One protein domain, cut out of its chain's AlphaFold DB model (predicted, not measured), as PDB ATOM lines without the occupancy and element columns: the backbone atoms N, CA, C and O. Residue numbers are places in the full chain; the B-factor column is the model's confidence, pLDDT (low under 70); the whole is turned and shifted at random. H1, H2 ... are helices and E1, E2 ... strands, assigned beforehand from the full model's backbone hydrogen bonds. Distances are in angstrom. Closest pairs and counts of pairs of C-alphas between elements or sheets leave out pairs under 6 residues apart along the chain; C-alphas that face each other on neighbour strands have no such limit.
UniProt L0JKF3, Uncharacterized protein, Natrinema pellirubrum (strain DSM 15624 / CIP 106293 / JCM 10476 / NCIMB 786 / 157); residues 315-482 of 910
ATOM      1  N   PRO A 315      31.849  50.990  12.071       88.75
ATOM      2  CA  PRO A 315      33.149  51.479  11.591       88.75
ATOM      3  C   PRO A 315      34.247  51.565  12.664       88.75
ATOM      4  O   PRO A 315      35.439  51.464  12.381       88.75
ATOM      5  N   ARG A 316      33.867  51.748  13.936       86.56
ATOM      6  CA  ARG A 316      34.818  51.786  15.060       86.56
ATOM      7  C   ARG A 316      35.448  50.423  15.381       86.56
ATOM      8  O   ARG A 316      36.500  50.400  16.023       86.56
ATOM      9  N   ASN A 317      34.809  49.331  14.963       89.88
ATOM     10  CA  ASN A 317      35.199  47.949  15.236       89.88
ATOM     11  C   ASN A 317      35.891  47.285  14.038       89.88
ATOM     12  O   ASN A 317      36.610  46.313  14.249       89.88
ATOM     13  N   GLU A 318      35.809  47.857  12.830       87.75
ATOM     14  CA  GLU A 318      36.547  47.389  11.639       87.75
ATOM     15  C   GLU A 318      38.047  47.205  11.911       87.75
ATOM     16  O   GLU A 318      38.672  46.250  11.459       87.75
ATOM     17  N   LYS A 319      38.639  48.087  12.726       88.75
ATOM     18  CA  LYS A 319      40.054  47.995  13.110       88.75
ATOM     19  C   LYS A 319      40.407  46.732  13.904       88.75
ATOM     20  O   LYS A 319      41.587  46.405  13.979       88.75
ATOM     21  N   LEU A 320      39.433  46.047  14.501       91.94
ATOM     22  CA  LEU A 320      39.635  44.799  15.240       91.94
ATOM     23  C   LEU A 320      39.745  43.593  14.302       91.94
ATOM     24  O   LEU A 320      40.338  42.582  14.679       91.94
ATOM     25  N   LEU A 321      39.181  43.702  13.097       93.69
ATOM     26  CA  LEU A 321      39.111  42.622  12.127       93.69
ATOM     27  C   LEU A 321      40.374  42.580  11.265       93.69
ATOM     28  O   LEU A 321      40.916  43.605  10.840       93.69
ATOM     29  N   LYS A 322      40.845  41.359  11.027       93.62
ATOM     30  CA  LYS A 322      41.831  41.017  10.006       93.62
ATOM     31  C   LYS A 322      41.151  40.928   8.643       93.62
ATOM     32  O   LYS A 322      41.676  41.463   7.670       93.62
ATOM     33  N   GLY A 323      39.974  40.308   8.606       94.06
ATOM     34  CA  GLY A 323      39.144  40.191   7.417       94.06
ATOM     35  C   GLY A 323      37.764  39.616   7.728       94.06
ATOM     36  O   GLY A 323      37.533  39.048   8.799       94.06
ATOM     37  N   THR A 324      36.866  39.790   6.764       95.88
ATOM     38  CA  THR A 324      35.531  39.193   6.742       95.88
ATOM     39  C   THR A 324      35.355  38.498   5.401       95.88
ATOM     40  O   THR A 324      35.711  39.060   4.364       95.88
ATOM     41  N   GLU A 325      34.791  37.298   5.420       95.44
ATOM     42  CA  GLU A 325      34.535  36.494   4.231       95.44
ATOM     43  C   GLU A 325      33.125  35.897   4.291       95.44
ATOM     44  O   GLU A 325      32.648  35.528   5.361       95.44
ATOM     45  N   THR A 326      32.459  35.799   3.141       96.56
ATOM     46  CA  THR A 326      31.200  35.059   3.003       96.56
ATOM     47  C   THR A 326      31.446  33.881   2.077       96.56
ATOM     48  O   THR A 326      31.654  34.061   0.875       96.56
ATOM     49  N   LEU A 327      31.431  32.681   2.643       95.62
ATOM     50  CA  LEU A 327      31.586  31.427   1.920       95.62
ATOM     51  C   LEU A 327      30.204  30.934   1.492       95.62
ATOM     52  O   LEU A 327      29.269  30.948   2.288       95.62
ATOM     53  N   LYS A 328      30.080  30.482   0.246       94.81
ATOM     54  CA  LYS A 328      28.867  29.828  -0.255       94.81
ATOM     55  C   LYS A 328      29.119  28.333  -0.327       94.81
ATOM     56  O   LYS A 328      30.080  27.927  -0.979       94.81
ATOM     57  N   TYR A 329      28.273  27.535   0.314       95.00
ATOM     58  CA  TYR A 329      28.410  26.081   0.311       95.00
ATOM     59  C   TYR A 329      27.072  25.402   0.031       95.00
ATOM     60  O   TYR A 329      26.064  25.741   0.650       95.00
ATOM     61  N   ASP A 330      27.077  24.437  -0.887       94.62
ATOM     62  CA  ASP A 330      25.916  23.617  -1.220       94.62
ATOM     63  C   ASP A 330      25.956  22.310  -0.417       94.62
ATOM     64  O   ASP A 330      26.724  21.393  -0.694       94.62
ATOM     65  N   PHE A 331      25.105  22.212   0.604       93.50
ATOM     66  CA  PHE A 331      25.030  21.049   1.486       93.50
ATOM     67  C   PHE A 331      24.437  19.803   0.812       93.50
ATOM     68  O   PHE A 331      24.449  18.721   1.413       93.50
ATOM     69  N   THR A 332      23.978  19.898  -0.441       91.94
ATOM     70  CA  THR A 332      23.651  18.709  -1.238       91.94
ATOM     71  C   THR A 332      24.889  17.860  -1.532       91.94
ATOM     72  O   THR A 332      24.762  16.639  -1.640       91.94
ATOM     73  N   ASP A 333      26.088  18.457  -1.536       91.94
ATOM     74  CA  ASP A 333      27.361  17.749  -1.728       91.94
ATOM     75  C   ASP A 333      27.668  16.759  -0.590       91.94
ATOM     76  O   ASP A 333      28.287  15.717  -0.814       91.94
ATOM     77  N   VAL A 334      27.163  17.032   0.618       91.50
ATOM     78  CA  VAL A 334      27.255  16.150   1.801       91.50
ATOM     79  C   VAL A 334      25.955  15.385   2.075       91.50
ATOM     80  O   VAL A 334      25.806  14.737   3.112       91.50
ATOM     81  N   GLY A 335      25.018  15.412   1.121       88.69
ATOM     82  CA  GLY A 335      23.811  14.587   1.119       88.69
ATOM     83  C   GLY A 335      22.573  15.210   1.766       88.69
ATOM     84  O   GLY A 335      21.614  14.481   2.003       88.69
ATOM     85  N   SER A 336      22.549  16.518   2.047       89.31
ATOM     86  CA  SER A 336      21.363  17.186   2.605       89.31
ATOM     87  C   SER A 336      20.687  18.127   1.607       89.31
ATOM     88  O   SER A 336      21.146  19.241   1.371       89.31
ATOM     89  N   GLU A 337      19.540  17.704   1.069       86.31
ATOM     90  CA  GLU A 337      18.681  18.568   0.239       86.31
ATOM     91  C   GLU A 337      17.974  19.661   1.056       86.31
ATOM     92  O   GLU A 337      17.691  20.731   0.528       86.31
ATOM     93  N   ILE A 338      17.720  19.410   2.346       86.62
ATOM     94  CA  ILE A 338      17.045  20.352   3.256       86.62
ATOM     95  C   ILE A 338      17.949  21.551   3.556       86.62
ATOM     96  O   ILE A 338      17.504  22.697   3.586       86.62
ATOM     97  N   LEU A 339      19.241  21.288   3.778       88.62
ATOM     98  CA  LEU A 339      20.201  22.345   4.063       88.62
ATOM     99  C   LEU A 339      20.546  23.170   2.822       88.62
ATOM    100  O   LEU A 339      20.924  24.310   3.017       88.62
ATOM    101  N   GLY A 340      20.422  22.647   1.598       89.19
ATOM    102  CA  GLY A 340      20.601  23.419   0.358       89.19
ATOM    103  C   GLY A 340      21.882  24.270   0.294       89.19
ATOM    104  O   GLY A 340      22.893  23.946   0.912       89.19
ATOM    105  N   GLU A 341      21.841  25.377  -0.453       92.00
ATOM    106  CA  GLU A 341      22.933  26.362  -0.475       92.00
ATOM    107  C   GLU A 341      22.831  27.301   0.737       92.00
ATOM    108  O   GLU A 341      21.765  27.861   1.013       92.00
ATOM    109  N   ARG A 342      23.945  27.510   1.448       91.94
ATOM    110  CA  ARG A 342      24.023  28.473   2.555       91.94
ATOM    111  C   ARG A 342      25.199  29.417   2.418       91.94
ATOM    112  O   ARG A 342      26.291  29.031   1.995       91.94
ATOM    113  N   ASP A 343      24.950  30.632   2.886       92.00
ATOM    114  CA  ASP A 343      25.968  31.640   3.121       92.00
ATOM    115  C   ASP A 343      26.513  31.469   4.550       92.00
ATOM    116  O   ASP A 343      25.764  31.407   5.530       92.00
ATOM    117  N   ILE A 344      27.835  31.359   4.653       96.06
ATOM    118  CA  ILE A 344      28.591  31.194   5.894       96.06
ATOM    119  C   ILE A 344      29.473  32.431   6.042       96.06
ATOM    120  O   ILE A 344      30.432  32.622   5.294       96.06
ATOM    121  N   GLU A 345      29.145  33.289   7.000       96.69
ATOM    122  CA  GLU A 345      29.908  34.501   7.283       96.69
ATOM    123  C   GLU A 345      31.017  34.202   8.291       96.69
ATOM    124  O   GLU A 345      30.767  33.694   9.385       96.69
ATOM    125  N   VAL A 346      32.248  34.546   7.935       97.44
ATOM    126  CA  VAL A 346      33.453  34.321   8.731       97.44
ATOM    127  C   VAL A 346      34.075  35.668   9.073       97.44
ATOM    128  O   VAL A 346      34.432  36.446   8.191       97.44
ATOM    129  N   PHE A 347      34.249  35.927  10.366       96.75
ATOM    130  CA  PHE A 347      34.902  37.117  10.903       96.75
ATOM    131  C   PHE A 347      36.188  36.701  11.600       96.75
ATOM    132  O   PHE A 347      36.150  36.049  12.646       96.75
ATOM    133  N   LEU A 348      37.323  37.104  11.037       96.25
ATOM    134  CA  LEU A 348      38.639  36.835  11.597       96.25
ATOM    135  C   LEU A 348      39.189  38.103  12.244       96.25
ATOM    136  O   LEU A 348      39.332  39.140  11.594       96.25
ATOM    137  N   PHE A 349      39.504  38.032  13.531       95.25
ATOM    138  CA  PHE A 349      40.073  39.129  14.303       95.25
ATOM    139  C   PHE A 349      41.597  39.134  14.208       95.25
ATOM    140  O   PHE A 349      42.244  38.091  14.093       95.25
ATOM    141  N   LYS A 350      42.178  40.331  14.301       92.50
ATOM    142  CA  LYS A 350      43.630  40.518  14.377       92.50
ATOM    143  C   LYS A 350      44.227  39.819  15.595       92.50
ATOM    144  O   LYS A 350      43.605  39.758  16.669       92.50
ATOM    145  N   ASP A 351      45.456  39.335  15.430       89.00
ATOM    146  CA  ASP A 351      46.229  38.801  16.549       89.00
ATOM    147  C   ASP A 351      46.593  39.921  17.550       89.00
ATOM    148  O   ASP A 351      46.345  41.110  17.324       89.00
ATOM    149  N   GLU A 352      47.112  39.556  18.723       84.00
ATOM    150  CA  GLU A 352      47.416  40.553  19.756       84.00
ATOM    151  C   GLU A 352      48.511  41.543  19.352       84.00
ATOM    152  O   GLU A 352      48.493  42.687  19.804       84.00
ATOM    153  N   ASP A 353      49.451  41.134  18.508       81.44
ATOM    154  CA  ASP A 353      50.576  41.974  18.113       81.44
ATOM    155  C   ASP A 353      50.144  43.009  17.077       81.44
ATOM    156  O   ASP A 353      50.461  44.190  17.215       81.44
ATOM    157  N   GLU A 354      49.323  42.604  16.107       84.88
ATOM    158  CA  GLU A 354      48.698  43.511  15.142       84.88
ATOM    159  C   GLU A 354      47.837  44.577  15.841       84.88
ATOM    160  O   GLU A 354      47.763  45.723  15.391       84.88
ATOM    161  N   LEU A 355      47.190  44.231  16.961       85.12
ATOM    162  CA  LEU A 355      46.436  45.198  17.763       85.12
ATOM    163  C   LEU A 355      47.350  46.169  18.521       85.12
ATOM    164  O   LEU A 355      47.042  47.366  18.563       85.12
ATOM    165  N   LYS A 356      48.466  45.685  19.086       81.12
ATOM    166  CA  LYS A 356      49.463  46.524  19.777       81.12
ATOM    167  C   LYS A 356      50.071  47.559  18.831       81.12
ATOM    168  O   LYS A 356      50.164  48.727  19.202       81.12
ATOM    169  N   GLU A 357      50.417  47.164  17.604       77.25
ATOM    170  CA  GLU A 357      50.953  48.069  16.573       77.25
ATOM    171  C   GLU A 357      49.989  49.212  16.219       77.25
ATOM    172  O   GLU A 357      50.414  50.304  15.842       77.25
ATOM    173  N   GLN A 358      48.683  48.983  16.366       73.31
ATOM    174  CA  GLN A 358      47.626  49.951  16.060       73.31
ATOM    175  C   GLN A 358      47.111  50.696  17.300       73.31
ATOM    176  O   GLN A 358      46.006  51.246  17.268       73.31
ATOM    177  N   GLU A 359      47.868  50.669  18.403       73.44
ATOM    178  CA  GLU A 359      47.504  51.266  19.698       73.44
ATOM    179  C   GLU A 359      46.081  50.870  20.156       73.44
ATOM    180  O   GLU A 359      45.354  51.641  20.787       73.44
ATOM    181  N   THR A 360      45.643  49.656  19.804       72.25
ATOM    182  CA  THR A 360      44.308  49.129  20.105       72.25
ATOM    183  C   THR A 360      44.406  47.998  21.130       72.25
ATOM    184  O   THR A 360      45.405  47.294  21.223       72.25
ATOM    185  N   THR A 361      43.372  47.833  21.959       68.44
ATOM    186  CA  THR A 361      43.404  46.895  23.089       68.44
ATOM    187  C   THR A 361      42.739  45.561  22.757       68.44
ATOM    188  O   THR A 361      41.654  45.519  22.173       68.44
ATOM    189  N   THR A 362      43.324  44.464  23.241       70.44
ATOM    190  CA  THR A 362      42.726  43.114  23.226       70.44
ATOM    191  C   THR A 362      41.361  43.066  23.916       70.44
ATOM    192  O   THR A 362      40.467  42.335  23.492       70.44
ATOM    193  N   ARG A 363      41.144  43.926  24.919       71.81
ATOM    194  CA  ARG A 363      39.850  44.092  25.598       71.81
ATOM    195  C   ARG A 363      38.712  44.494  24.650       71.81
ATOM    196  O   ARG A 363      37.566  44.128  24.883       71.81
ATOM    197  N   SER A 364      39.016  45.228  23.578       75.31
ATOM    198  CA  SER A 364      38.002  45.657  22.607       75.31
ATOM    199  C   SER A 364      37.547  44.512  21.697       75.31
ATOM    200  O   SER A 364      36.381  44.481  21.318       75.31
ATOM    201  N   LYS A 365      38.422  43.541  21.386       84.69
ATOM    202  CA  LYS A 365      38.030  42.343  20.617       84.69
ATOM    203  C   LYS A 365      37.358  41.273  21.473       84.69
ATOM    204  O   LYS A 365      36.486  40.562  20.985       84.69
ATOM    205  N   SER A 366      37.693  41.171  22.762       81.81
ATOM    206  CA  SER A 366      37.169  40.098  23.618       81.81
ATOM    207  C   SER A 366      35.647  40.130  23.791       81.81
ATOM    208  O   SER A 366      35.052  39.083  24.025       81.81
ATOM    209  N   ARG A 367      35.000  41.296  23.626       82.25
ATOM    210  CA  ARG A 367      33.526  41.417  23.578       82.25
ATOM    211  C   ARG A 367      32.891  40.822  22.319       82.25
ATOM    212  O   ARG A 367      31.680  40.885  22.187       82.25
ATOM    213  N   PHE A 368      33.665  40.309  21.371       87.25
ATOM    214  CA  PHE A 368      33.128  39.635  20.193       87.25
ATOM    215  C   PHE A 368      33.510  38.157  20.117       87.25
ATOM    216  O   PHE A 368      32.897  37.393  19.379       87.25
ATOM    217  N   LEU A 369      34.478  37.737  20.925       85.56
ATOM    218  CA  LEU A 369      35.011  36.382  20.937       85.56
ATOM    219  C   LEU A 369      34.402  35.554  22.072       85.56
ATOM    220  O   LEU A 369      33.718  36.075  22.959       85.56
ATOM    221  N   GLN A 370      34.623  34.239  22.030       64.94
ATOM    222  CA  GLN A 370      34.113  33.302  23.029       64.94
ATOM    223  C   GLN A 370      34.759  33.551  24.403       64.94
ATOM    224  O   GLN A 370      35.816  33.010  24.713       64.94
ATOM    225  N   LYS A 371      34.079  34.346  25.239       58.94
ATOM    226  CA  LYS A 371      34.210  34.398  26.708       58.94
ATOM    227  C   LYS A 371      32.859  34.731  27.362       58.94
ATOM    228  O   LYS A 371      32.811  35.480  28.341       58.94
ATOM    229  N   THR A 372      31.736  34.229  26.826       52.75
ATOM    230  CA  THR A 372      30.455  34.401  27.524       52.75
ATOM    231  C   THR A 372      30.542  33.710  28.873       52.75
ATOM    232  O   THR A 372      30.998  32.577  29.017       52.75
ATOM    233  N   SER A 373      30.189  34.462  29.902       52.38
ATOM    234  CA  SER A 373      30.484  34.085  31.265       52.38
ATOM    235  C   SER A 373      29.784  32.789  31.668       52.38
ATOM    236  O   SER A 373      28.561  32.692  31.557       52.38
ATOM    237  N   GLY A 374      30.526  31.852  32.260       59.47
ATOM    238  CA  GLY A 374      29.976  30.677  32.946       59.47
ATOM    239  C   GLY A 374      29.210  31.006  34.236       59.47
ATOM    240  O   GLY A 374      29.083  30.138  35.100       59.47
ATOM    241  N   HIS A 375      28.731  32.247  34.396       72.12
ATOM    242  CA  HIS A 375      27.976  32.658  35.567       72.12
ATOM    243  C   HIS A 375      26.698  31.848  35.697       72.12
ATOM    244  O   HIS A 375      26.060  31.442  34.721       72.12
ATOM    245  N   ARG A 376      26.367  31.609  36.958       73.31
ATOM    246  CA  ARG A 376      25.165  30.915  37.367       73.31
ATOM    247  C   ARG A 376      24.155  31.944  37.840       73.31
ATOM    248  O   ARG A 376      24.530  32.940  38.459       73.31
ATOM    249  N   ASP A 377      22.887  31.689  37.565       73.19
ATOM    250  CA  ASP A 377      21.812  32.401  38.237       73.19
ATOM    251  C   ASP A 377      21.781  32.053  39.741       73.19
ATOM    252  O   ASP A 377      22.548  31.221  40.238       73.19
ATOM    253  N   MET A 378      20.857  32.665  40.482       70.44
ATOM    254  CA  MET A 378      20.702  32.419  41.922       70.44
ATOM    255  C   MET A 378      20.380  30.966  42.301       70.44
ATOM    256  O   MET A 378      20.509  30.594  43.466       70.44
ATOM    257  N   THR A 379      19.951  30.145  41.346       68.12
ATOM    258  CA  THR A 379      19.608  28.732  41.545       68.12
ATOM    259  C   THR A 379      20.695  27.781  41.050       68.12
ATOM    260  O   THR A 379      20.539  26.566  41.154       68.12
ATOM    261  N   GLY A 380      21.815  28.308  40.548       69.62
ATOM    262  CA  GLY A 380      22.927  27.512  40.042       69.62
ATOM    263  C   GLY A 380      22.825  27.147  38.558       69.62
ATOM    264  O   GLY A 380      23.723  26.454  38.071       69.62
ATOM    265  N   ARG A 381      21.783  27.595  37.839       72.50
ATOM    266  CA  ARG A 381      21.609  27.346  36.398       72.50
ATOM    267  C   ARG A 381      22.579  28.212  35.609       72.50
ATOM    268  O   ARG A 381      22.751  29.388  35.909       72.50
ATOM    269  N   THR A 382      23.207  27.637  34.593       67.12
ATOM    270  CA  THR A 382      24.096  28.367  33.682       67.12
ATOM    271  C   THR A 382      23.422  28.617  32.344       67.12
ATOM    272  O   THR A 382      22.590  27.808  31.936       67.12
ATOM    273  N   GLY A 383      23.891  29.625  31.615       66.06
ATOM    274  CA  GLY A 383      23.414  29.888  30.257       66.06
ATOM    275  C   GLY A 383      23.628  28.731  29.295       66.06
ATOM    276  O   GLY A 383      24.610  28.003  29.406       66.06
ATOM    277  N   ILE A 384      22.710  28.578  28.349       65.31
ATOM    278  CA  ILE A 384      22.884  27.753  27.139       65.31
ATOM    279  C   ILE A 384      23.584  28.577  26.054       65.31
ATOM    280  O   ILE A 384      23.632  29.791  26.189       65.31
ATOM    281  N   HIS A 385      24.157  27.961  25.022       70.69
ATOM    282  CA  HIS A 385      25.073  28.634  24.087       70.69
ATOM    283  C   HIS A 385      26.216  29.358  24.818       70.69
ATOM    284  O   HIS A 385      26.219  30.559  25.059       70.69
ATOM    285  N   LYS A 386      27.204  28.603  25.299       68.38
ATOM    286  CA  LYS A 386      28.408  29.194  25.925       68.38
ATOM    287  C   LYS A 386      29.569  29.280  24.952       68.38
ATOM    288  O   LYS A 386      30.632  29.795  25.296       68.38
ATOM    289  N   LYS A 387      29.390  28.686  23.774       75.75
ATOM    290  CA  LYS A 387      30.463  28.427  22.851       75.75
ATOM    291  C   LYS A 387      30.543  29.562  21.829       75.75
ATOM    292  O   LYS A 387      31.513  30.299  21.855       75.75
ATOM    293  N   HIS A 388      29.503  29.831  21.043       82.38
ATOM    294  CA  HIS A 388      29.432  30.993  20.128       82.38
ATOM    295  C   HIS A 388      30.702  31.262  19.283       82.38
ATOM    296  O   HIS A 388      30.964  32.408  18.913       82.38
ATOM    297  N   ALA A 389      31.519  30.243  19.008       89.56
ATOM    298  CA  ALA A 389      32.586  30.350  18.014       89.56
ATOM    299  C   ALA A 389      31.974  30.198  16.618       89.56
ATOM    300  O   ALA A 389      32.329  30.915  15.692       89.56
ATOM    301  N   VAL A 390      30.979  29.314  16.512       93.38
ATOM    302  CA  VAL A 390      30.057  29.213  15.381       93.38
ATOM    303  C   VAL A 390      28.646  29.423  15.919       93.38
ATOM    304  O   VAL A 390      28.275  28.766  16.891       93.38
ATOM    305  N   MET A 391      27.868  30.315  15.317       93.75
ATOM    306  CA  MET A 391      26.477  30.592  15.682       93.75
ATOM    307  C   MET A 391      25.552  30.193  14.534       93.75
ATOM    308  O   MET A 391      25.754  30.605  13.394       93.75
ATOM    309  N   PHE A 392      24.537  29.395  14.852       93.44
ATOM    310  CA  PHE A 392      23.481  28.988  13.931       93.44
ATOM    311  C   PHE A 392      22.249  29.839  14.213       93.44
ATOM    312  O   PHE A 392      21.676  29.749  15.307       93.44
ATOM    313  N   THR A 393      21.875  30.684  13.256       91.44
ATOM    314  CA  THR A 393      20.852  31.707  13.462       91.44
ATOM    315  C   THR A 393      19.612  31.488  12.615       91.44
ATOM    316  O   THR A 393      19.697  31.032  11.480       91.44
ATOM    317  N   VAL A 394      18.465  31.874  13.164       87.44
ATOM    318  CA  VAL A 394      17.171  31.925  12.480       87.44
ATOM    319  C   VAL A 394      16.502  33.243  12.835       87.44
ATOM    320  O   VAL A 394      16.333  33.546  14.019       87.44
ATOM    321  N   ASN A 395      16.111  34.010  11.823       85.19
ATOM    322  CA  ASN A 395      15.604  35.374  11.947       85.19
ATOM    323  C   ASN A 395      16.480  36.206  12.896       85.19
ATOM    324  O   ASN A 395      15.998  36.846  13.829       85.19
ATOM    325  N   GLY A 396      17.800  36.096  12.714       87.81
ATOM    326  CA  GLY A 396      18.792  36.813  13.510       87.81
ATOM    327  C   GLY A 396      18.924  36.382  14.980       87.81
ATOM    328  O   GLY A 396      19.675  37.014  15.723       87.81
ATOM    329  N   GLN A 397      18.276  35.297  15.422       88.75
ATOM    330  CA  GLN A 397      18.461  34.735  16.768       88.75
ATOM    331  C   GLN A 397      19.261  33.438  16.767       88.75
ATOM    332  O   GLN A 397      19.073  32.588  15.903       88.75
ATOM    333  N   THR A 398      20.114  33.250  17.774       90.06
ATOM    334  CA  THR A 398      20.886  32.013  17.958       90.06
ATOM    335  C   THR A 398      19.975  30.876  18.429       90.06
ATOM    336  O   THR A 398      19.408  30.951  19.516       90.06
ATOM    337  N   HIS A 399      19.889  29.798  17.644       87.06
ATOM    338  CA  HIS A 399      19.201  28.547  18.010       87.06
ATOM    339  C   HIS A 399      20.169  27.383  18.297       87.06
ATOM    340  O   HIS A 399      19.772  26.339  18.822       87.06
ATOM    341  N   GLY A 400      21.446  27.544  17.945       88.19
ATOM    342  CA  GLY A 400      22.501  26.558  18.143       88.19
ATOM    343  C   GLY A 400      23.885  27.196  18.066       88.19
ATOM    344  O   GLY A 400      24.057  28.244  17.447       88.19
ATOM    345  N   ASP A 401      24.891  26.542  18.642       90.44
ATOM    346  CA  ASP A 401      26.281  26.981  18.540       90.44
ATOM    347  C   ASP A 401      27.290  25.820  18.515       90.44
ATOM    348  O   ASP A 401      27.025  24.723  19.009       90.44
ATOM    349  N   GLN A 402      28.473  26.075  17.946       89.12
ATOM    350  CA  GLN A 402      29.688  25.278  18.162       89.12
ATOM    351  C   GLN A 402      30.762  26.122  18.853       89.12
ATOM    352  O   GLN A 402      30.722  27.355  18.859       89.12
ATOM    353  N   GLY A 403      31.733  25.440  19.461       86.81
ATOM    354  CA  GLY A 403      32.860  26.084  20.142       86.81
ATOM    355  C   GLY A 403      34.169  25.982  19.415       86.81
ATOM    356  O   GLY A 403      34.251  25.378  18.349       86.81
ATOM    357  N   LEU A 404      35.203  26.522  20.060       85.62
ATOM    358  CA  LEU A 404      36.573  26.479  19.554       85.62
ATOM    359  C   LEU A 404      36.995  25.079  19.112       85.62
ATOM    360  O   LEU A 404      37.658  24.973  18.095       85.62
ATOM    361  N   GLY A 405      36.578  24.017  19.813       82.62
ATOM    362  CA  GLY A 405      36.906  22.636  19.438       82.62
ATOM    363  C   GLY A 405      36.453  22.244  18.026       82.62
ATOM    364  O   GLY A 405      37.133  21.464  17.370       82.62
ATOM    365  N   PHE A 406      35.364  22.822  17.507       86.88
ATOM    366  CA  PHE A 406      34.954  22.596  16.116       86.88
ATOM    367  C   PHE A 406      35.959  23.215  15.133       86.88
ATOM    368  O   PHE A 406      36.412  22.553  14.205       86.88
ATOM    369  N   LEU A 407      36.369  24.463  15.372       86.31
ATOM    370  CA  LEU A 407      37.353  25.146  14.529       86.31
ATOM    371  C   LEU A 407      38.753  24.525  14.677       86.31
ATOM    372  O   LEU A 407      39.409  24.239  13.681       86.31
ATOM    373  N   LYS A 408      39.185  24.243  15.908       82.12
ATOM    374  CA  LYS A 408      40.483  23.636  16.218       82.12
ATOM    375  C   LYS A 408      40.580  22.201  15.706       82.12
ATOM    376  O   LYS A 408      41.349  21.930  14.797       82.12
ATOM    377  N   ASN A 409      39.767  21.301  16.254       73.81
ATOM    378  CA  ASN A 409      39.974  19.860  16.107       73.81
ATOM    379  C   ASN A 409      39.338  19.336  14.814       73.81
ATOM    380  O   ASN A 409      39.888  18.461  14.157       73.81
ATOM    381  N   GLN A 410      38.175  19.871  14.416       79.75
ATOM    382  CA  GLN A 410      37.496  19.386  13.208       79.75
ATOM    383  C   GLN A 410      37.970  20.105  11.942       79.75
ATOM    384  O   GLN A 410      38.090  19.462  10.892       79.75
ATOM    385  N   CYS A 411      38.257  21.409  12.027       81.56
ATOM    386  CA  CYS A 411      38.702  22.201  10.876       81.56
ATOM    387  C   CYS A 411      40.232  22.347  10.774       81.56
ATOM    388  O   CYS A 411      40.710  22.594   9.672       81.56
ATOM    389  N   GLY A 412      41.000  22.115  11.846       78.06
ATOM    390  CA  GLY A 412      42.467  22.243  11.849       78.06
ATOM    391  C   GLY A 412      42.975  23.671  12.081       78.06
ATOM    392  O   GLY A 412      44.106  23.984  11.731       78.06
ATOM    393  N   TYR A 413      42.139  24.556  12.633       84.00
ATOM    394  CA  TYR A 413      42.450  25.975  12.842       84.00
ATOM    395  C   TYR A 413      42.868  26.259  14.288       84.00
ATOM    396  O   TYR A 413      42.168  26.944  15.040       84.00
ATOM    397  N   SER A 414      43.994  25.697  14.714       79.00
ATOM    398  CA  SER A 414      44.456  25.754  16.103       79.00
ATOM    399  C   SER A 414      44.866  27.163  16.562       79.00
ATOM    400  O   SER A 414      44.622  27.516  17.724       79.00
ATOM    401  N   LYS A 415      45.422  28.002  15.673       81.88
ATOM    402  CA  LYS A 415      45.910  29.362  15.987       81.88
ATOM    403  C   LYS A 415      44.895  30.473  15.731       81.88
ATOM    404  O   LYS A 415      44.955  31.505  16.409       81.88
ATOM    405  N   VAL A 416      43.973  30.306  14.785       91.19
ATOM    406  CA  VAL A 416      42.956  31.329  14.468       91.19
ATOM    407  C   VAL A 416      41.621  31.108  15.174       91.19
ATOM    408  O   VAL A 416      40.868  32.069  15.328       91.19
ATOM    409  N   ALA A 417      41.327  29.903  15.682       87.94
ATOM    410  CA  ALA A 417      40.022  29.590  16.281       87.94
ATOM    411  C   ALA A 417      39.591  30.568  17.385       87.94
ATOM    412  O   ALA A 417      38.433  30.977  17.418       87.94
ATOM    413  N   GLN A 418      40.502  30.961  18.283       87.88
ATOM    414  CA  GLN A 418      40.181  31.880  19.388       87.88
ATOM    415  C   GLN A 418      39.801  33.288  18.921       87.88
ATOM    416  O   GLN A 418      39.125  34.006  19.656       87.88
ATOM    417  N   ASP A 419      40.220  33.656  17.713       92.81
ATOM    418  CA  ASP A 419      40.009  34.952  17.084       92.81
ATOM    419  C   ASP A 419      39.025  34.865  15.909       92.81
ATOM    420  O   ASP A 419      38.981  35.770  15.085       92.81
ATOM    421  N   THR A 420      38.237  33.793  15.811       94.12
ATOM    422  CA  THR A 420      37.289  33.593  14.711       94.12
ATOM    423  C   THR A 420      35.862  33.506  15.235       94.12
ATOM    424  O   THR A 420      35.587  32.840  16.234       94.12
ATOM    425  N   VAL A 421      34.943  34.171  14.538       95.38
ATOM    426  CA  VAL A 421      33.498  34.006  14.713       95.38
ATOM    427  C   VAL A 421      32.896  33.613  13.375       95.38
ATOM    428  O   VAL A 421      33.146  34.269  12.369       95.38
ATOM    429  N   VAL A 422      32.089  32.558  13.376       96.62
ATOM    430  CA  VAL A 422      31.363  32.075  12.202       96.62
ATOM    431  C   VAL A 422      29.865  32.206  12.450       96.62
ATOM    432  O   VAL A 422      29.384  31.859  13.530       96.62
ATOM    433  N   ILE A 423      29.119  32.695  11.465       96.12
ATOM    434  CA  ILE A 423      27.658  32.809  11.499       96.12
ATOM    435  C   ILE A 423      27.092  32.062  10.296       96.12
ATOM    436  O   ILE A 423      27.530  32.270   9.167       96.12
ATOM    437  N   VAL A 424      26.113  31.194  10.544       95.31
ATOM    438  CA  VAL A 424      25.376  30.467   9.504       95.31
ATOM    439  C   VAL A 424      23.890  30.753   9.685       95.31
ATOM    440  O   VAL A 424      23.344  30.502  10.766       95.31
ATOM    441  N   ARG A 425      23.249  31.286   8.640       91.56
ATOM    442  CA  ARG A 425      21.843  31.710   8.666       91.56
ATOM    443  C   ARG A 425      20.918  30.641   8.092       91.56
ATOM    444  O   ARG A 425      21.264  29.974   7.119       91.56
ATOM    445  N   PHE A 426      19.733  30.530   8.680       89.75
ATOM    446  CA  PHE A 426      18.673  29.591   8.303       89.75
ATOM    447  C   PHE A 426      17.304  30.289   8.280       89.75
ATOM    448  O   PHE A 426      16.291  29.718   8.676       89.75
ATOM    449  N   ASP A 427      17.275  31.562   7.883       84.19
ATOM    450  CA  ASP A 427      16.072  32.406   7.918       84.19
ATOM    451  C   ASP A 427      14.978  31.908   6.950       84.19
ATOM    452  O   ASP A 427      13.798  32.174   7.156       84.19
ATOM    453  N   ASP A 428      15.362  31.137   5.929       80.44
ATOM    454  CA  ASP A 428      14.509  30.561   4.885       80.44
ATOM    455  C   ASP A 428      13.891  29.195   5.246       80.44
ATOM    456  O   ASP A 428      13.126  28.634   4.458       80.44
ATOM    457  N   PHE A 429      14.208  28.631   6.414       76.62
ATOM    458  CA  PHE A 429      13.755  27.287   6.790       76.62
ATOM    459  C   PHE A 429      12.281  27.268   7.181       76.62
ATOM    460  O   PHE A 429      11.817  28.047   8.018       76.62
ATOM    461  N   ALA A 430      11.557  26.272   6.673       64.94
ATOM    462  CA  ALA A 430      10.220  25.975   7.157       64.94
ATOM    463  C   ALA A 430      10.269  25.307   8.547       64.94
ATOM    464  O   ALA A 430      11.222  24.618   8.911       64.94
ATOM    465  N   ASN A 431       9.191  25.446   9.328       64.62
ATOM    466  CA  ASN A 431       9.085  24.852  10.672       64.62
ATOM    467  C   ASN A 431       9.412  23.344  10.770       64.62
ATOM    468  O   ASN A 431      10.019  22.955  11.770       64.62
ATOM    469  N   PRO A 432       9.018  22.471   9.816       59.75
ATOM    470  CA  PRO A 432       9.387  21.057   9.871       59.75
ATOM    471  C   PRO A 432      10.905  20.852   9.836       59.75
ATOM    472  O   PRO A 432      11.435  20.128  10.676       59.75
ATOM    473  N   ASP A 433      11.597  21.572   8.954       72.69
ATOM    474  CA  ASP A 433      13.047  21.474   8.759       72.69
ATOM    475  C   ASP A 433      13.810  21.978   9.994       72.69
ATOM    476  O   ASP A 433      14.804  21.387  10.422       72.69
ATOM    477  N   MET A 434      13.281  23.015  10.658       73.94
ATOM    478  CA  MET A 434      13.804  23.497  11.943       73.94
ATOM    479  C   MET A 434      13.789  22.422  13.026       73.94
ATOM    480  O   MET A 434      14.687  22.393  13.862       73.94
ATOM    481  N   SER A 435      12.772  21.554  13.039       73.62
ATOM    482  CA  SER A 435      12.603  20.529  14.076       73.62
ATOM    483  C   SER A 435      13.505  19.308  13.901       73.62
ATOM    484  O   SER A 435      13.662  18.530  14.842       73.62
ATOM    485  N   ASP A 436      14.096  19.135  12.717       78.19
ATOM    486  CA  ASP A 436      15.101  18.103  12.470       78.19
ATOM    487  C   ASP A 436      16.521  18.593  12.786       78.19
ATOM    488  O   ASP A 436      17.370  17.785  13.169       78.19
ATOM    489  N   LEU A 437      16.759  19.909  12.724       83.88
ATOM    490  CA  LEU A 437      18.063  20.517  12.999       83.88
ATOM    491  C   LEU A 437      18.211  21.051  14.434       83.88
ATOM    492  O   LEU A 437      19.261  20.881  15.059       83.88
ATOM    493  N   PHE A 438      17.169  21.678  14.981       83.62
ATOM    494  CA  PHE A 438      17.173  22.324  16.292       83.62
ATOM    495  C   PHE A 438      16.175  21.670  17.241       83.62
ATOM    496  O   PHE A 438      15.049  21.327  16.880       83.62
ATOM    497  N   LYS A 439      16.548  21.579  18.520       75.94
ATOM    498  CA  LYS A 439      15.581  21.189  19.545       75.94
ATOM    499  C   LYS A 439      14.475  22.243  19.698       75.94
ATOM    500  O   LYS A 439      14.770  23.435  19.616       75.94
ATOM    501  N   PRO A 440      13.244  21.851  20.084       69.25
ATOM    502  CA  PRO A 440      12.175  22.804  20.402       69.25
ATOM    503  C   PRO A 440      12.545  23.821  21.491       69.25
ATOM    504  O   PRO A 440      12.046  24.939  21.494       69.25
ATOM    505  N   THR A 441      13.435  23.434  22.408       65.75
ATOM    506  CA  THR A 441      13.991  24.282  23.472       65.75
ATOM    507  C   THR A 441      15.010  25.311  22.981       65.75
ATOM    508  O   THR A 441      15.441  26.132  23.788       65.75
ATOM    509  N   ARG A 442      15.398  25.268  21.694       73.69
ATOM    510  CA  ARG A 442      16.353  26.179  21.040       73.69
ATOM    511  C   ARG A 442      17.690  26.285  21.783       73.69
ATOM    512  O   ARG A 442      18.287  27.345  21.831       73.69
ATOM    513  N   ASP A 443      18.123  25.196  22.426       68.56
ATOM    514  CA  ASP A 443      19.300  25.169  23.301       68.56
ATOM    515  C   ASP A 443      20.536  24.533  22.668       68.56
ATOM    516  O   ASP A 443      21.657  24.772  23.122       68.56
ATOM    517  N   ARG A 444      20.339  23.697  21.646       77.75
ATOM    518  CA  ARG A 444      21.394  23.021  20.886       77.75
ATOM    519  C   ARG A 444      20.843  22.399  19.606       77.75
ATOM    520  O   ARG A 444      19.633  22.199  19.467       77.75
ATOM    521  N   LEU A 445      21.765  22.016  18.724       85.25
ATOM    522  CA  LEU A 445      21.463  21.161  17.579       85.25
ATOM    523  C   LEU A 445      20.930  19.794  18.026       85.25
ATOM    524  O   LEU A 445      21.231  19.293  19.119       85.25
ATOM    525  N   GLN A 446      20.144  19.169  17.159       84.44
ATOM    526  CA  GLN A 446      19.596  17.846  17.393       84.44
ATOM    527  C   GLN A 446      20.613  16.766  17.011       84.44
ATOM    528  O   GLN A 446      20.712  16.341  15.862       84.44
ATOM    529  N   GLU A 447      21.397  16.330  17.997       82.75
ATOM    530  CA  GLU A 447      22.412  15.291  17.802       82.75
ATOM    531  C   GLU A 447      21.804  13.955  17.334       82.75
ATOM    532  O   GLU A 447      20.682  13.597  17.702       82.75
ATOM    533  N   GLY A 448      22.560  13.219  16.513       79.19
ATOM    534  CA  GLY A 448      22.152  11.926  15.947       79.19
ATOM    535  C   GLY A 448      21.217  12.002  14.733       79.19
ATOM    536  O   GLY A 448      20.846  10.961  14.195       79.19
ATOM    537  N   LYS A 449      20.836  13.208  14.290       85.44
ATOM    538  CA  LYS A 449      20.094  13.441  13.041       85.44
ATOM    539  C   LYS A 449      21.033  13.581  11.846       85.44
ATOM    540  O   LYS A 449      22.158  14.067  11.986       85.44
ATOM    541  N   GLU A 450      20.563  13.153  10.678       86.56
ATOM    542  CA  GLU A 450      21.334  13.198   9.434       86.56
ATOM    543  C   GLU A 450      21.646  14.645   9.041       86.56
ATOM    544  O   GLU A 450      22.790  14.965   8.733       86.56
ATOM    545  N   GLU A 451      20.675  15.540   9.192       88.50
ATOM    546  CA  GLU A 451      20.778  16.965   8.894       88.50
ATOM    547  C   GLU A 451      21.865  17.638   9.742       88.50
ATOM    548  O   GLU A 451      22.705  18.362   9.217       88.50
ATOM    549  N   THR A 452      21.922  17.337  11.044       90.19
ATOM    550  CA  THR A 452      22.970  17.842  11.949       90.19
ATOM    551  C   THR A 452      24.361  17.350  11.550       90.19
ATOM    552  O   THR A 452      25.333  18.107  11.622       90.19
ATOM    553  N   ARG A 453      24.480  16.085  11.123       90.38
ATOM    554  CA  ARG A 453      25.746  15.510  10.647       90.38
ATOM    555  C   ARG A 453      26.202  16.201   9.361       90.38
ATOM    556  O   ARG A 453      27.344  16.647   9.298       90.38
ATOM    557  N   CYS A 454      25.303  16.337   8.387       92.62
ATOM    558  CA  CYS A 454      25.565  17.026   7.126       92.62
ATOM    559  C   CYS A 454      25.936  18.497   7.353       92.62
ATOM    560  O   CYS A 454      26.874  18.982   6.731       92.62
ATOM    561  N   LEU A 455      25.280  19.193   8.289       93.94
ATOM    562  CA  LEU A 455      25.636  20.571   8.637       93.94
ATOM    563  C   LEU A 455      27.080  20.670   9.146       93.94
ATOM    564  O   LEU A 455      27.830  21.535   8.703       93.94
ATOM    565  N   LYS A 456      27.485  19.794  10.073       93.25
ATOM    566  CA  LYS A 456      28.848  19.802  10.631       93.25
ATOM    567  C   LYS A 456      29.900  19.475   9.562       93.25
ATOM    568  O   LYS A 456      30.927  20.147   9.507       93.25
ATOM    569  N   GLU A 457      29.639  18.477   8.718       93.38
ATOM    570  CA  GLU A 457      30.545  18.058   7.641       93.38
ATOM    571  C   GLU A 457      30.680  19.134   6.556       93.38
ATOM    572  O   GLU A 457      31.792  19.566   6.262       93.38
ATOM    573  N   GLY A 458      29.561  19.653   6.047       95.31
ATOM    574  CA  GLY A 458      29.576  20.697   5.024       95.31
ATOM    575  C   GLY A 458      30.173  22.012   5.524       95.31
ATOM    576  O   GLY A 458      30.943  22.653   4.816       95.31
ATOM    577  N   LEU A 459      29.917  22.387   6.784       96.25
ATOM    578  CA  LEU A 459      30.541  23.569   7.381       96.25
ATOM    579  C   LEU A 459      32.061  23.408   7.510       96.25
ATOM    580  O   LEU A 459      32.800  24.356   7.252       96.25
ATOM    581  N   LYS A 460      32.541  22.220   7.893       95.56
ATOM    582  CA  LYS A 460      33.977  21.920   7.935       95.56
ATOM    583  C   LYS A 460      34.605  22.060   6.547       95.56
ATOM    584  O   LYS A 460      35.655  22.690   6.426       95.56
ATOM    585  N   ASP A 461      33.971  21.502   5.521       94.88
ATOM    586  CA  ASP A 461      34.458  21.583   4.143       94.88
ATOM    587  C   ASP A 461      34.471  23.021   3.624       94.88
ATOM    588  O   ASP A 461      35.458  23.438   3.020       94.88
ATOM    589  N   ALA A 462      33.420  23.796   3.906       96.25
ATOM    590  CA  ALA A 462      33.343  25.206   3.550       96.25
ATOM    591  C   ALA A 462      34.473  26.012   4.201       96.25
ATOM    592  O   ALA A 462      35.204  26.718   3.513       96.25
ATOM    593  N   LEU A 463      34.658  25.878   5.519       96.25
ATOM    594  CA  LEU A 463      35.679  26.633   6.248       96.25
ATOM    595  C   LEU A 463      37.090  26.300   5.759       96.25
ATOM    596  O   LEU A 463      37.895  27.213   5.618       96.25
ATOM    597  N   LYS A 464      37.369  25.035   5.420       92.00
ATOM    598  CA  LYS A 464      38.657  24.610   4.844       92.00
ATOM    599  C   LYS A 464      38.957  25.187   3.460       92.00
ATOM    600  O   LYS A 464      40.101  25.125   3.022       92.00
ATOM    601  N   GLN A 465      37.956  25.723   2.766       91.69
ATOM    602  CA  GLN A 465      38.129  26.411   1.484       91.69
ATOM    603  C   GLN A 465      38.420  27.910   1.651       91.69
ATOM    604  O   GLN A 465      38.648  28.590   0.655       91.69
ATOM    605  N   SER A 466      38.417  28.433   2.883       95.75
ATOM    606  CA  SER A 466      38.777  29.824   3.157       95.75
ATOM    607  C   SER A 466      40.288  30.017   3.040       95.75
ATOM    608  O   SER A 466      41.056  29.599   3.916       95.75
ATOM    609  N   ASP A 467      40.709  30.715   1.984       93.50
ATOM    610  CA  ASP A 467      42.091  31.184   1.837       93.50
ATOM    611  C   ASP A 467      42.455  32.115   3.007       93.50
ATOM    612  O   ASP A 467      43.545  32.024   3.560       93.50
ATOM    613  N   MET A 468      41.516  32.958   3.462       96.25
ATOM    614  CA  MET A 468      41.738  33.894   4.571       96.25
ATOM    615  C   MET A 468      42.099  33.181   5.881       96.25
ATOM    616  O   MET A 468      43.044  33.594   6.555       96.25
ATOM    617  N   LEU A 469      41.341  32.149   6.268       95.00
ATOM    618  CA  LEU A 469      41.619  31.391   7.490       95.00
ATOM    619  C   LEU A 469      42.902  30.574   7.353       95.00
ATOM    620  O   LEU A 469      43.700  30.548   8.285       95.00
ATOM    621  N   THR A 470      43.107  29.936   6.200       90.88
ATOM    622  CA  THR A 470      44.257  29.058   5.951       90.88
ATOM    623  C   THR A 470      45.568  29.842   5.910       90.88
ATOM    624  O   THR A 470      46.498  29.510   6.642       90.88
ATOM    625  N   ASP A 471      45.619  30.945   5.160       90.19
ATOM    626  CA  ASP A 471      46.803  31.805   5.074       90.19
ATOM    627  C   ASP A 471      47.156  32.421   6.436       90.19
ATOM    628  O   ASP A 471      48.330  32.542   6.795       90.19
ATOM    629  N   GLU A 472      46.149  32.839   7.209       90.38
ATOM    630  CA  GLU A 472      46.373  33.435   8.527       90.38
ATOM    631  C   GLU A 472      46.785  32.391   9.573       90.38
ATOM    632  O   GLU A 472      47.639  32.682  10.413       90.38
ATOM    633  N   GLU A 473      46.231  31.179   9.517       86.75
ATOM    634  CA  GLU A 473      46.663  30.042  10.331       86.75
ATOM    635  C   GLU A 473      48.140  29.730  10.066       86.75
ATOM    636  O   GLU A 473      48.944  29.734  11.003       86.75
ATOM    637  N   ASP A 474      48.529  29.582   8.798       81.00
ATOM    638  CA  ASP A 474      49.914  29.335   8.391       81.00
ATOM    639  C   ASP A 474      50.843  30.484   8.803       81.00
ATOM    640  O   ASP A 474      51.934  30.252   9.338       81.00
ATOM    641  N   ARG A 475      50.401  31.741   8.650       84.00
ATOM    642  CA  ARG A 475      51.156  32.917   9.105       84.00
ATOM    643  C   ARG A 475      51.373  32.900  10.615       84.00
ATOM    644  O   ARG A 475      52.483  33.181  11.060       84.00
ATOM    645  N   ARG A 476      50.344  32.611  11.422       82.06
ATOM    646  CA  ARG A 476      50.451  32.574  12.895       82.06
ATOM    647  C   ARG A 476      51.287  31.398  13.379       82.06
ATOM    648  O   ARG A 476      52.054  31.565  14.328       82.06
ATOM    649  N   ARG A 477      51.181  30.246  12.711       73.88
ATOM    650  CA  ARG A 477      52.061  29.090  12.920       73.88
ATOM    651  C   ARG A 477      53.515  29.501  12.678       73.88
ATOM    652  O   ARG A 477      54.326  29.375  13.589       73.88
ATOM    653  N   ALA A 478      53.818  30.093  11.520       65.38
ATOM    654  CA  ALA A 478      55.158  30.582  11.187       65.38
ATOM    655  C   ALA A 478      55.660  31.675  12.149       65.38
ATOM    656  O   ALA A 478      56.835  31.694  12.502       65.38
ATOM    657  N   LYS A 479      54.773  32.567  12.616       61.22
ATOM    658  CA  LYS A 479      55.135  33.670  13.517       61.22
ATOM    659  C   LYS A 479      55.557  33.186  14.904       61.22
ATOM    660  O   LYS A 479      56.499  33.742  15.458       61.22
ATOM    661  N   ARG A 480      54.911  32.158  15.468       47.41
ATOM    662  CA  ARG A 480      55.357  31.549  16.739       47.41
ATOM    663  C   ARG A 480      56.731  30.896  16.627       47.41
ATOM    664  O   ARG A 480      57.467  30.947  17.598       47.41
ATOM    665  N   GLY A 481      57.103  30.412  15.444       41.47
ATOM    666  CA  GLY A 481      58.482  30.013  15.157       41.47
ATOM    667  C   GLY A 481      59.482  31.182  15.093       41.47
ATOM    668  O   GLY A 481      60.672  30.935  14.940       41.47
ATOM    669  N   THR A 482      59.031  32.443  15.180       38.25
ATOM    670  CA  THR A 482      59.873  33.645  14.984       38.25
ATOM    671  C   THR A 482      59.718  34.759  16.030       38.25
ATOM    672  O   THR A 482      60.530  35.680  16.033       38.25
TER     673      THR A 482
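What this domain is: This is residues 315 to 482 of the 910 residues of an uncharacterized protein of Natrinema pellirubrum (strain DSM 15624 / CIP 106293 / JCM 10476 / NCIMB 786 / 157) (UniProt L0JKF3). A strongly twisted sheet of five strands has two long helices, H6 and H7, following each other over one face of its E1 and E2 part, and a long loop goes out from the domain to residues 376 to 381, which stick out. H2 and H3 lie beyond one end of the strands and H5 beyond the other, while H4 only grazes the sheet. The printed part has 168 residues, with seven named helices and five named strands in the order E1 H1 E2 H2 H3 E3 E4 H4 E5 H5 H6 H7. The mixed sheet has the order E1, E2, E5, E3, E4, and the class is mixed, helices and strands. The whole is compact, with a radius of gyration of the C-alphas of 16.8 A and spans of 50 by 46 by 30 A.

Where its parts are: Find C-alpha 321 at (39.111, 42.622, 12.127); from there E1 runs 26.7 A to residue 330. E2 is residues 341 to 349, 26.0 A long, E5 is 420 to 425, 16.7 A, E3 is 390 to 394 and E4 is 397 to 402. H6 begins at C-alpha 450, (21.334, 13.198, 9.434), and runs 21.2 A to 464; H7, residues 467 to 480, runs 20.0 A to C-alpha 480 at (55.357, 31.549, 16.739). The shorter helices are H1, 331 to 334, H2, 352 to 357, H3, 362 to 366, H4, 404 to 410, and H5, 431 to 437.

How they stand to each other: Look first at antiparallel E1 and E2, where N 325 and O 346 are 2.9 A apart, within hydrogen-bond range. E2 and E5 are antiparallel, with N 347 and O 421 at 2.8 A; E5 and E3 are parallel, with N 391 and O 422 at 2.8 A. E3 and E4 form a hairpin, with N 392 and O 400 at 2.9 A. H6 and H7 on the same face make two layers, helices on one face of a sheet. H6 lies over E2 at a height over the sheet of 5.0 A; its closest C-alphas to E1 are Ala 462 and Tyr 329, 6.0 A apart. H6 touches H1 at Cys 454 and Val 334, C-alphas 5.7 A apart, and H5 at Thr 452 and Leu 437, also 5.7 A. H2 and H3 are close but not clearly touching, C-alphas 352 and 362 being 6.4 A apart. In H2 to H7 every O i to N i+4 pair is within hydrogen-bond range; H1 is too short for one.

The domain as a whole: The C-alphas farthest apart are those of Pro 432 and Thr 482, 52.3 A. The printed part has no cut. The links H3 to E3 and H5 to H6 are long. The mean pLDDT of the printed part is 83.4; look for values under 70 among residues 370 to 374 and 478 to 482, for instance.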